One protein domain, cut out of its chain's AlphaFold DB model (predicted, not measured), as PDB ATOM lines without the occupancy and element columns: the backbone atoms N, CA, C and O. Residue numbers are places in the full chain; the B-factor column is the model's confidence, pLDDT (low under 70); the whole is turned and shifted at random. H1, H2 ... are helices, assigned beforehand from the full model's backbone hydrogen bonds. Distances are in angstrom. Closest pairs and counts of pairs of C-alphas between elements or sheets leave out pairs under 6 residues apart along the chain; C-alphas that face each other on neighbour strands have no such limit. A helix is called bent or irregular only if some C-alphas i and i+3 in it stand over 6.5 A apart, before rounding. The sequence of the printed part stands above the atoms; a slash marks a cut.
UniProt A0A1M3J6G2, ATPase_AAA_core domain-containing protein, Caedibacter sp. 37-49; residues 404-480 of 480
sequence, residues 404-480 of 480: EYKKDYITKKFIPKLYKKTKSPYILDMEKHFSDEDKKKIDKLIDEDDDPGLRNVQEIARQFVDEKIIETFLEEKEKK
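AT A GLANCE: This is residues 404 to 480 of the 480 residues of the protein "ATPase_AAA_core domain-containing protein" of Caedibacter sp. 37-49 (UniProt A0A1M3J6G2). One long helix, H4, runs along most of a rod-shaped domain, and the bent helix H1 and the helix H3 pack on its residues 457 to 465, with H3 folding back into H4 as a helical hairpin. The short H2 sits between H1 and H3 along the chain and touches no helix. The printed part has 77 residues with four named helices, H1 to H4 in order, and no named strand: all helix. It is compact, with a radius of gyration of the C-alphas of 13.1 A and spans of 45 by 22 by 18 A.

HOW THE PARTS SIT: H1, residues 404 to 422, was assigned as one helix by its hydrogen bonds but is bent, C-alphas 412 and 415 being 6.9 A apart; its arms H1a, residues 404 to 412, and H1b, residues 415 to 422, are near each other at a steep tilt of 41 degrees. H1a touches H3, residues 436 to 447, opposite ways at a steep tilt of 39 degrees; the closest C-alphas, of Lys 407 and Asp 443, are 6.1 A apart. H1b touches H4, residues 455 to 478, the same way at a steep tilt of 62 degrees, closest at the C-alphas of Ile 415 and Ala 461, 7.0 A. H3 and H4 form a hairpin, opposite ways at a shallow tilt of 29 degrees, closest at the C-alphas of Ile 446 and Val 457, 6.2 A. In H1a, H1b, H3 and H4 every O i to N i+4 pair is within hydrogen-bond range; H2, residues 430 to 433, is too short for one.

IN THESE COORDINATES: H1a begins at C-alpha 404 (35.510, -23.658, -109.310). H3 is 16.3 A long and H4 35.0 A, ending at C-alpha 478 (1.321, -33.791, -95.387).

THE WHOLE: The farthest C-alphas, of Pro 452 and Lys 480, are 45.2 A apart. The printed part has no cut and no long link. The pLDDT is under 70 at residues 423 to 434 and 479 to 480.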
ATOM      1  N   GLU A 404      35.975 -24.902-109.936       85.62
ATOM      2  CA  GLU A 404      35.510 -23.658-109.310       85.62
ATOM      3  C   GLU A 404      34.545 -22.886-110.216       85.62
ATOM      4  O   GLU A 404      33.536 -22.357-109.749       85.62
ATOM      5  N   TYR A 405      34.814 -22.853-111.525       84.50
ATOM      6  CA  TYR A 405      33.938 -22.179-112.476       84.50
ATOM      7  C   TYR A 405      32.617 -22.933-112.647       84.50
ATOM      8  O   TYR A 405      31.561 -22.302-112.712       84.50
ATOM      9  N   LYS A 406      32.649 -24.272-112.702       87.69
ATOM     10  CA  LYS A 406      31.429 -25.089-112.770       87.69
ATOM     11  C   LYS A 406      30.519 -24.803-111.573       87.69
ATOM     12  O   LYS A 406      29.337 -24.532-111.778       87.69
ATOM     13  N   LYS A 407      31.073 -24.781-110.355       88.25
ATOM     14  CA  LYS A 407      30.339 -24.454-109.118       88.25
ATOM     15  C   LYS A 407      29.707 -23.065-109.173       88.25
ATOM     16  O   LYS A 407      28.503 -22.920-108.949       88.25
ATOM     17  N   ASP A 408      30.492 -22.055-109.549       85.06
ATOM     18  CA  ASP A 408      30.019 -20.669-109.659       85.06
ATOM     19  C   ASP A 408      28.903 -20.523-110.706       85.06
ATOM     20  O   ASP A 408      27.860 -19.918-110.453       85.06
ATOM     21  N   TYR A 409      29.078 -21.146-111.876       84.62
ATOM     22  CA  TYR A 409      28.085 -21.143-112.946       84.62
ATOM     23  C   TYR A 409      26.779 -21.826-112.523       84.62
ATOM     24  O   TYR A 409      25.697 -21.280-112.774       84.62
ATOM     25  N   ILE A 410      26.859 -23.001-111.893       87.50
ATOM     26  CA  ILE A 410      25.677 -23.762-111.482       87.50
ATOM     27  C   ILE A 410      24.872 -22.977-110.445       87.50
ATOM     28  O   ILE A 410      23.685 -22.719-110.661       87.50
ATOM     29  N   THR A 411      25.530 -22.518-109.382       82.94
ATOM     30  CA  THR A 411      24.876 -21.833-108.257       82.94
ATOM     31  C   THR A 411      24.361 -20.441-108.622       82.94
ATOM     32  O   THR A 411      23.213 -20.115-108.319       82.94
ATOM     33  N   LYS A 412      25.162 -19.613-109.308       81.62
ATOM     34  CA  LYS A 412      24.809 -18.202-109.558       81.62
ATOM     35  C   LYS A 412      24.014 -17.965-110.836       81.62
ATOM     36  O   LYS A 412      23.332 -16.947-110.938       81.62
ATOM     37  N   LYS A 413      24.115 -18.845-111.840       82.06
ATOM     38  CA  LYS A 413      23.483 -18.626-113.156       82.06
ATOM     39  C   LYS A 413      22.491 -19.715-113.528       82.06
ATOM     40  O   LYS A 413      21.350 -19.397-113.870       82.06
ATOM     41  N   PHE A 414      22.909 -20.978-113.512       85.69
ATOM     42  CA  PHE A 414      22.105 -22.062-114.072       85.69
ATOM     43  C   PHE A 414      20.865 -22.361-113.238       85.69
ATOM     44  O   PHE A 414      19.764 -22.359-113.788       85.69
ATOM     45  N   ILE A 415      21.032 -22.551-111.929       84.38
ATOM     46  CA  ILE A 415      19.928 -22.837-111.015       84.38
ATOM     47  C   ILE A 415      18.903 -21.689-111.037       84.38
ATOM     48  O   ILE A 415      17.762 -21.948-111.423       84.38
ATOM     49  N   PRO A 416      19.267 -20.406-110.811       81.81
ATOM     50  CA  PRO A 416      18.311 -19.297-110.908       81.81
ATOM     51  C   PRO A 416      17.563 -19.228-112.249       81.81
ATOM     52  O   PRO A 416      16.377 -18.891-112.302       81.81
ATOM     53  N   LYS A 417      18.240 -19.555-113.357       83.50
ATOM     54  CA  LYS A 417      17.622 -19.613-114.688       83.50
ATOM     55  C   LYS A 417      16.641 -20.780-114.819       83.50
ATOM     56  O   LYS A 417      15.597 -20.605-115.450       83.50
ATOM     57  N   LEU A 418      16.966 -21.941-114.255       82.81
ATOM     58  CA  LEU A 418      16.100 -23.118-114.244       82.81
ATOM     59  C   LEU A 418      14.808 -22.819-113.476       82.81
ATOM     60  O   LEU A 418      13.728 -22.979-114.036       82.81
ATOM     61  N   TYR A 419      14.921 -22.236-112.281       76.25
ATOM     62  CA  TYR A 419      13.783 -21.811-111.461       76.25
ATOM     63  C   TYR A 419      12.820 -20.878-112.210       76.25
ATOM     64  O   TYR A 419      11.614 -21.127-112.261       76.25
ATOM     65  N   LYS A 420      13.348 -19.848-112.886       75.50
ATOM     66  CA  LYS A 420      12.531 -18.942-113.716       75.50
ATOM     67  C   LYS A 420      11.811 -19.659-114.864       75.50
ATOM     68  O   LYS A 420      10.754 -19.203-115.300       75.50
ATOM     69  N   LYS A 421      12.388 -20.744-115.389       79.69
ATOM     70  CA  LYS A 421      11.843 -21.490-116.530       79.69
ATOM     71  C   LYS A 421      10.774 -22.497-116.110       79.69
ATOM     72  O   LYS A 421       9.791 -22.637-116.832       79.69
ATOM     73  N   THR A 422      10.956 -23.175-114.976       75.06
ATOM     74  CA  THR A 422      10.086 -24.274-114.533       75.06
ATOM     75  C   THR A 422       8.675 -23.802-114.159       75.06
ATOM     76  O   THR A 422       7.736 -24.571-114.333       75.06
ATOM     77  N   LYS A 423       8.488 -22.538-113.731       68.12
ATOM     78  CA  LYS A 423       7.168 -21.906-113.463       68.12
ATOM     79  C   LYS A 423       6.187 -22.779-112.646       68.12
ATOM     80  O   LYS A 423       4.976 -22.681-112.823       68.12
ATOM     81  N   SER A 424       6.696 -23.650-111.777       66.62
ATOM     82  CA  SER A 424       5.868 -24.513-110.933       66.62
ATOM     83  C   SER A 424       5.283 -23.706-109.764       66.62
ATOM     84  O   SER A 424       5.989 -22.865-109.210       66.62
ATOM     85  N   PRO A 425       4.020 -23.946-109.366       61.78
ATOM     86  CA  PRO A 425       3.392 -23.270-108.227       61.78
ATOM     87  C   PRO A 425       3.997 -23.670-106.873       61.78
ATOM     88  O   PRO A 425       3.813 -22.948-105.902       61.78
ATOM     89  N   TYR A 426       4.739 -24.781-106.822       63.34
ATOM     90  CA  TYR A 426       5.434 -25.278-105.625       63.34
ATOM     91  C   TYR A 426       6.862 -24.727-105.499       63.34
ATOM     92  O   TYR A 426       7.628 -25.135-104.632       63.34
ATOM     93  N   ILE A 427       7.246 -23.817-106.398       60.62
ATOM     94  CA  ILE A 427       8.525 -23.120-106.332       60.62
ATOM     95  C   ILE A 427       8.351 -21.908-105.425       60.62
ATOM     96  O   ILE A 427       7.868 -20.850-105.828       60.62
ATOM     97  N   LEU A 428       8.759 -22.093-104.180       55.66
ATOM     98  CA  LEU A 428       8.929 -21.036-103.200       55.66
ATOM     99  C   LEU A 428      10.354 -20.459-103.302       55.66
ATOM    100  O   LEU A 428      11.277 -21.110-103.786       55.66
ATOM    101  N   ASP A 429      10.490 -19.206-102.870       58.91
ATOM    102  CA  ASP A 429      11.695 -18.367-102.842       58.91
ATOM    103  C   ASP A 429      13.041 -19.122-102.828       58.91
ATOM    104  O   ASP A 429      13.299 -19.937-101.938       58.91
ATOM    105  N   MET A 430      13.945 -18.784-103.759       58.62
ATOM    106  CA  MET A 430      15.315 -19.334-103.828       58.62
ATOM    107  C   MET A 430      16.053 -19.244-102.485       58.62
ATOM    108  O   MET A 430      16.836 -20.126-102.147       58.62
ATOM    109  N   GLU A 431      15.801 -18.181-101.722       58.09
ATOM    110  CA  GLU A 431      16.429 -17.939-100.420       58.09
ATOM    111  C   GLU A 431      15.868 -18.824 -99.296       58.09
ATOM    112  O   GLU A 431      16.542 -19.018 -98.287       58.09
ATOM    113  N   LYS A 432      14.664 -19.389 -99.457       55.88
ATOM    114  CA  LYS A 432      14.019 -20.246 -98.446       55.88
ATOM    115  C   LYS A 432      14.278 -21.736 -98.652       55.88
ATOM    116  O   LYS A 432      14.299 -22.473 -97.673       55.88
ATOM    117  N   HIS A 433      14.478 -22.172 -99.897       59.53
ATOM    118  CA  HIS A 433      14.548 -23.601-100.245       59.53
ATOM    119  C   HIS A 433      15.929 -24.091-100.669       59.53
ATOM    120  O   HIS A 433      16.091 -25.275-100.948       59.53
ATOM    121  N   PHE A 434      16.924 -23.203-100.715       69.75
ATOM    122  CA  PHE A 434      18.290 -23.563-101.074       69.75
ATOM    123  C   PHE A 434      19.229 -23.345 -99.888       69.75
ATOM    124  O   PHE A 434      19.819 -22.273 -99.723       69.75
ATOM    125  N   SER A 435      19.343 -24.366 -99.037       75.50
ATOM    126  CA  SER A 435      20.195 -24.300 -97.849       75.50
ATOM    127  C   SER A 435      21.686 -24.326 -98.217       75.50
ATOM    128  O   SER A 435      22.088 -24.748 -99.306       75.50
ATOM    129  N   ASP A 436      22.549 -23.907 -97.291       78.50
ATOM    130  CA  ASP A 436      23.997 -24.048 -97.481       78.50
ATOM    131  C   ASP A 436      24.447 -25.523 -97.483       78.50
ATOM    132  O   ASP A 436      25.508 -25.843 -98.023       78.50
ATOM    133  N   GLU A 437      23.642 -26.442 -96.940       81.44
ATOM    134  CA  GLU A 437      23.869 -27.886 -97.074       81.44
ATOM    135  C   GLU A 437      23.602 -28.377 -98.498       81.44
ATOM    136  O   GLU A 437      24.371 -29.180 -99.026       81.44
ATOM    137  N   ASP A 438      22.569 -27.852 -99.153       81.38
ATOM    138  CA  ASP A 438      22.232 -28.177-100.541       81.38
ATOM    139  C   ASP A 438      23.326 -27.708-101.509       81.38
ATOM    140  O   ASP A 438      23.755 -28.461-102.387       81.38
ATOM    141  N   LYS A 439      23.878 -26.506-101.281       81.94
ATOM    142  CA  LYS A 439      25.062 -26.021-102.014       81.94
ATOM    143  C   LYS A 439      26.252 -26.961-101.846       81.94
ATOM    144  O   LYS A 439      26.877 -27.321-102.838       81.94
ATOM    145  N   LYS A 440      26.541 -27.408-100.617       85.62
ATOM    146  CA  LYS A 440      27.645 -28.347-100.349       85.62
ATOM    147  C   LYS A 440      27.441 -29.699-101.030       85.62
ATOM    148  O   LYS A 440      28.410 -30.267-101.528       85.62
ATOM    149  N   LYS A 441      26.206 -30.215-101.061       85.69
ATOM    150  CA  LYS A 441      25.876 -31.460-101.774       85.69
ATOM    151  C   LYS A 441      26.166 -31.324-103.268       85.69
ATOM    152  O   LYS A 441      26.855 -32.173-103.826       85.69
ATOM    153  N   ILE A 442      25.712 -30.239-103.892       85.94
ATOM    154  CA  ILE A 442      25.960 -29.978-105.318       85.94
ATOM    155  C   ILE A 442      27.446 -29.766-105.591       85.94
ATOM    156  O   ILE A 442      27.974 -30.351-106.531       85.94
ATOM    157  N   ASP A 443      28.140 -28.984-104.764       87.94
ATOM    158  CA  ASP A 443      29.575 -28.747-104.922       87.94
ATOM    159  C   ASP A 443      30.373 -30.052-104.850       87.94
ATOM    160  O   ASP A 443      31.305 -30.228-105.634       87.94
ATOM    161  N   LYS A 444      29.980 -30.982-103.970       89.12
ATOM    162  CA  LYS A 444      30.593 -32.311-103.879       89.12
ATOM    163  C   LYS A 444      30.359 -33.137-105.149       89.12
ATOM    164  O   LYS A 444      31.306 -33.709-105.674       89.12
ATOM    165  N   LEU A 445      29.133 -33.148-105.677       86.81
ATOM    166  CA  LEU A 445      28.817 -33.840-106.934       86.81
ATOM    167  C   LEU A 445      29.567 -33.234-108.133       86.81
ATOM    168  O   LEU A 445      29.982 -33.954-109.033       86.81
ATOM    169  N   ILE A 446      29.784 -31.914-108.136       87.38
ATOM    170  CA  ILE A 446      30.601 -31.228-109.149       87.38
ATOM    171  C   ILE A 446      32.091 -31.572-108.988       87.38
ATOM    172  O   ILE A 446      32.807 -31.657-109.984       87.38
ATOM    173  N   ASP A 447      32.580 -31.766-107.761       88.44
ATOM    174  CA  ASP A 447      33.968 -32.174-107.520       88.44
ATOM    175  C   ASP A 447      34.255 -33.607-107.975       88.44
ATOM    176  O   ASP A 447      35.390 -33.898-108.360       88.44
ATOM    177  N   GLU A 448      33.245 -34.474-107.964       88.19
ATOM    178  CA  GLU A 448      33.298 -35.852-108.466       88.19
ATOM    179  C   GLU A 448      33.119 -35.936-110.001       88.19
ATOM    180  O   GLU A 448      33.342 -36.992-110.588       88.19
ATOM    181  N   ASP A 449      32.761 -34.831-110.670       86.06
ATOM    182  CA  ASP A 449      32.579 -34.768-112.124       86.06
ATOM    183  C   ASP A 449      33.895 -34.522-112.885       86.06
ATOM    184  O   ASP A 449      34.488 -33.435-112.838       86.06
ATOM    185  N   ASP A 450      34.284 -35.518-113.679       85.06
ATOM    186  CA  ASP A 450      35.448 -35.471-114.568       85.06
ATOM    187  C   ASP A 450      35.114 -34.977-115.994       85.06
ATOM    188  O   ASP A 450      36.024 -34.813-116.814       85.06
ATOM    189  N   ASP A 451      33.843 -34.700-116.327       87.25
ATOM    190  CA  ASP A 451      33.467 -34.178-117.650       87.25
ATOM    191  C   ASP A 451      34.072 -32.773-117.853       87.25
ATOM    192  O   ASP A 451      33.830 -31.869-117.062       87.25
ATOM    193  N   PRO A 452      34.855 -32.497-118.906       84.69
ATOM    194  CA  PRO A 452      35.405 -31.156-119.142       84.69
ATOM    195  C   PRO A 452      34.339 -30.073-119.420       84.69
ATOM    196  O   PRO A 452      34.623 -28.876-119.307       84.69
ATOM    197  N   GLY A 453      33.137 -30.458-119.836       86.12
ATOM    198  CA  GLY A 453      32.028 -29.577-120.165       86.12
ATOM    199  C   GLY A 453      31.113 -29.247-118.984       86.12
ATOM    200  O   GLY A 453      31.377 -29.549-117.826       86.12
ATOM    201  N   LEU A 454      29.994 -28.585-119.298       85.88
ATOM    202  CA  LEU A 454      28.942 -28.270-118.323       85.88
ATOM    203  C   LEU A 454      27.726 -29.195-118.429       85.88
ATOM    204  O   LEU A 454      26.762 -28.986-117.704       85.88
ATOM    205  N   ARG A 455      27.698 -30.158-119.360       86.62
ATOM    206  CA  ARG A 455      26.484 -30.955-119.620       86.62
ATOM    207  C   ARG A 455      26.111 -31.819-118.418       86.62
ATOM    208  O   ARG A 455      24.986 -31.690-117.949       86.62
ATOM    209  N   ASN A 456      27.056 -32.603-117.901       88.31
ATOM    210  CA  ASN A 456      26.803 -33.488-116.767       88.31
ATOM    211  C   ASN A 456      26.391 -32.701-115.510       88.31
ATOM    212  O   ASN A 456      25.326 -32.919-114.946       88.31
ATOM    213  N   VAL A 457      27.149 -31.663-115.143       88.69
ATOM    214  CA  VAL A 457      26.807 -30.804-113.992       88.69
ATOM    215  C   VAL A 457      25.483 -30.046-114.147       88.69
ATOM    216  O   VAL A 457      24.806 -29.789-113.155       88.69
ATOM    217  N   GLN A 458      25.068 -29.706-115.372       89.00
ATOM    218  CA  GLN A 458      23.731 -29.155-115.620       89.00
ATOM    219  C   GLN A 458      22.625 -30.194-115.422       89.00
ATOM    220  O   GLN A 458      21.526 -29.825-115.017       89.00
ATOM    221  N   GLU A 459      22.884 -31.459-115.735       89.81
ATOM    222  CA  GLU A 459      21.945 -32.558-115.514       89.81
ATOM    223  C   GLU A 459      21.803 -32.873-114.024       89.81
ATOM    224  O   GLU A 459      20.681 -32.871-113.520       89.81
ATOM    225  N   ILE A 460      22.924 -32.977-113.304       88.06
ATOM    226  CA  ILE A 460      22.962 -33.110-111.840       88.06
ATOM    227  C   ILE A 460      22.158 -31.984-111.175       88.06
ATOM    228  O   ILE A 460      21.292 -32.229-110.338       88.06
ATOM    229  N   ALA A 461      22.385 -30.732-111.588       87.50
ATOM    230  CA  ALA A 461      21.660 -29.591-111.037       87.50
ATOM    231  C   ALA A 461      20.155 -29.608-111.363       87.50
ATOM    232  O   ALA A 461      19.365 -29.079-110.585       87.50
ATOM    233  N   ARG A 462      19.738 -30.190-112.499       88.50
ATOM    234  CA  ARG A 462      18.310 -30.362-112.820       88.50
ATOM    235  C   ARG A 462      17.666 -31.414-111.934       88.50
ATOM    236  O   ARG A 462      16.647 -31.110-111.333       88.50
ATOM    237  N   GLN A 463      18.289 -32.587-111.823       87.94
ATOM    238  CA  GLN A 463      17.807 -33.670-110.963       87.94
ATOM    239  C   GLN A 463      17.636 -33.180-109.526       87.94
ATOM    240  O   GLN A 463      16.579 -33.365-108.937       87.94
ATOM    241  N   PHE A 464      18.622 -32.439-109.016       85.62
ATOM    242  CA  PHE A 464      18.555 -31.850-107.684       85.62
ATOM    243  C   PHE A 464      17.363 -30.892-107.503       85.62
ATOM    244  O   PHE A 464      16.672 -30.920-106.486       85.62
ATOM    245  N   VAL A 465      17.109 -30.021-108.485       82.88
ATOM    246  CA  VAL A 465      15.970 -29.090-108.432       82.88
ATOM    247  C   VAL A 465      14.639 -29.838-108.535       82.88
ATOM    248  O   VAL A 465      13.698 -29.484-107.828       82.88
ATOM    249  N   ASP A 466      14.559 -30.875-109.364       84.75
ATOM    250  CA  ASP A 466      13.358 -31.699-109.505       84.75
ATOM    251  C   ASP A 466      13.049 -32.465-108.205       84.75
ATOM    252  O   ASP A 466      11.904 -32.452-107.749       84.75
ATOM    253  N   GLU A 467      14.061 -33.041-107.546       84.38
ATOM    254  CA  GLU A 467      13.932 -33.667-106.220       84.38
ATOM    255  C   GLU A 467      13.404 -32.673-105.181       84.38
ATOM    256  O   GLU A 467      12.434 -32.967-104.482       84.38
ATOM    257  N   LYS A 468      13.956 -31.456-105.141       81.06
ATOM    258  CA  LYS A 468      13.494 -30.406-104.219       81.06
ATOM    259  C   LYS A 468      12.049 -29.982-104.459       81.06
ATOM    260  O   LYS A 468      11.321 -29.701-103.503       81.06
ATOM    261  N   ILE A 469      11.613 -29.934-105.717       80.06
ATOM    262  CA  ILE A 469      10.215 -29.644-106.056       80.06
ATOM    263  C   ILE A 469       9.300 -30.762-105.536       80.06
ATOM    264  O   ILE A 469       8.234 -30.468-104.994       80.06
ATOM    265  N   ILE A 470       9.715 -32.026-105.670       83.06
ATOM    266  CA  ILE A 470       8.953 -33.182-105.179       83.06
ATOM    267  C   ILE A 470       8.884 -33.181-103.648       83.06
ATOM    268  O   ILE A 470       7.792 -33.342-103.104       83.06
ATOM    269  N   GLU A 471      10.003 -32.947-102.957       82.69
ATOM    270  CA  GLU A 471      10.050 -32.833-101.490       82.69
ATOM    271  C   GLU A 471       9.081 -31.754-100.992       82.69
ATOM    272  O   GLU A 471       8.216 -32.028-100.162       82.69
ATOM    273  N   THR A 472       9.149 -30.552-101.574       78.12
ATOM    274  CA  THR A 472       8.283 -29.423-101.188       78.12
ATOM    275  C   THR A 472       6.802 -29.745-101.419       78.12
ATOM    276  O   THR A 472       5.950 -29.435-100.587       78.12
ATOM    277  N   PHE A 473       6.481 -30.415-102.530       81.75
ATOM    278  CA  PHE A 473       5.116 -30.853-102.825       81.75
ATOM    279  C   PHE A 473       4.590 -31.881-101.813       81.75
ATOM    280  O   PHE A 473       3.424 -31.807-101.414       81.75
ATOM    281  N   LEU A 474       5.423 -32.845-101.407       82.81
ATOM    282  CA  LEU A 474       5.053 -33.856-100.415       82.81
ATOM    283  C   LEU A 474       4.842 -33.224 -99.033       82.81
ATOM    284  O   LEU A 474       3.813 -33.485 -98.411       82.81
ATOM    285  N   GLU A 475       5.729 -32.324 -98.603       81.31
ATOM    286  CA  GLU A 475       5.596 -31.603 -97.328       81.31
ATOM    287  C   GLU A 475       4.318 -30.751 -97.252       81.31
ATOM    288  O   GLU A 475       3.665 -30.685 -96.208       81.31
ATOM    289  N   GLU A 476       3.934 -30.081 -98.344       76.56
ATOM    290  CA  GLU A 476       2.682 -29.313 -98.393       76.56
ATOM    291  C   GLU A 476       1.436 -30.204 -98.384       76.56
ATOM    292  O   GLU A 476       0.384 -29.781 -97.893       76.56
ATOM    293  N   LYS A 477       1.536 -31.425 -98.923       76.31
ATOM    294  CA  LYS A 477       0.457 -32.417 -98.870       76.31
ATOM    295  C   LYS A 477       0.297 -33.038 -97.490       76.31
ATOM    296  O   LYS A 477      -0.832 -33.297 -97.111       76.31
ATOM    297  N   GLU A 478       1.383 -33.269 -96.760       72.12
ATOM    298  CA  GLU A 478       1.321 -33.791 -95.387       72.12
ATOM    299  C   GLU A 478       0.801 -32.751 -94.381       72.12
ATOM    300  O   GLU A 478       0.262 -33.113 -93.338       72.12
ATOM    301  N   LYS A 479       0.933 -31.455 -94.692       63.34
ATOM    302  CA  LYS A 479       0.401 -30.348 -93.875       63.34
ATOM    303  C   LYS A 479      -1.086 -30.037 -94.121       63.34
ATOM    304  O   LYS A 479      -1.636 -29.212 -93.390       63.34
ATOM    305  N   LYS A 480      -1.717 -30.636 -95.138       49.69
ATOM    306  CA  LYS A 480      -3.149 -30.498 -95.475       49.69
ATOM    307  C   LYS A 480      -3.913 -31.752 -95.087       49.69
ATOM    308  O   LYS A 480      -5.065 -31.584 -94.632       49.69
TER     309      LYS A 480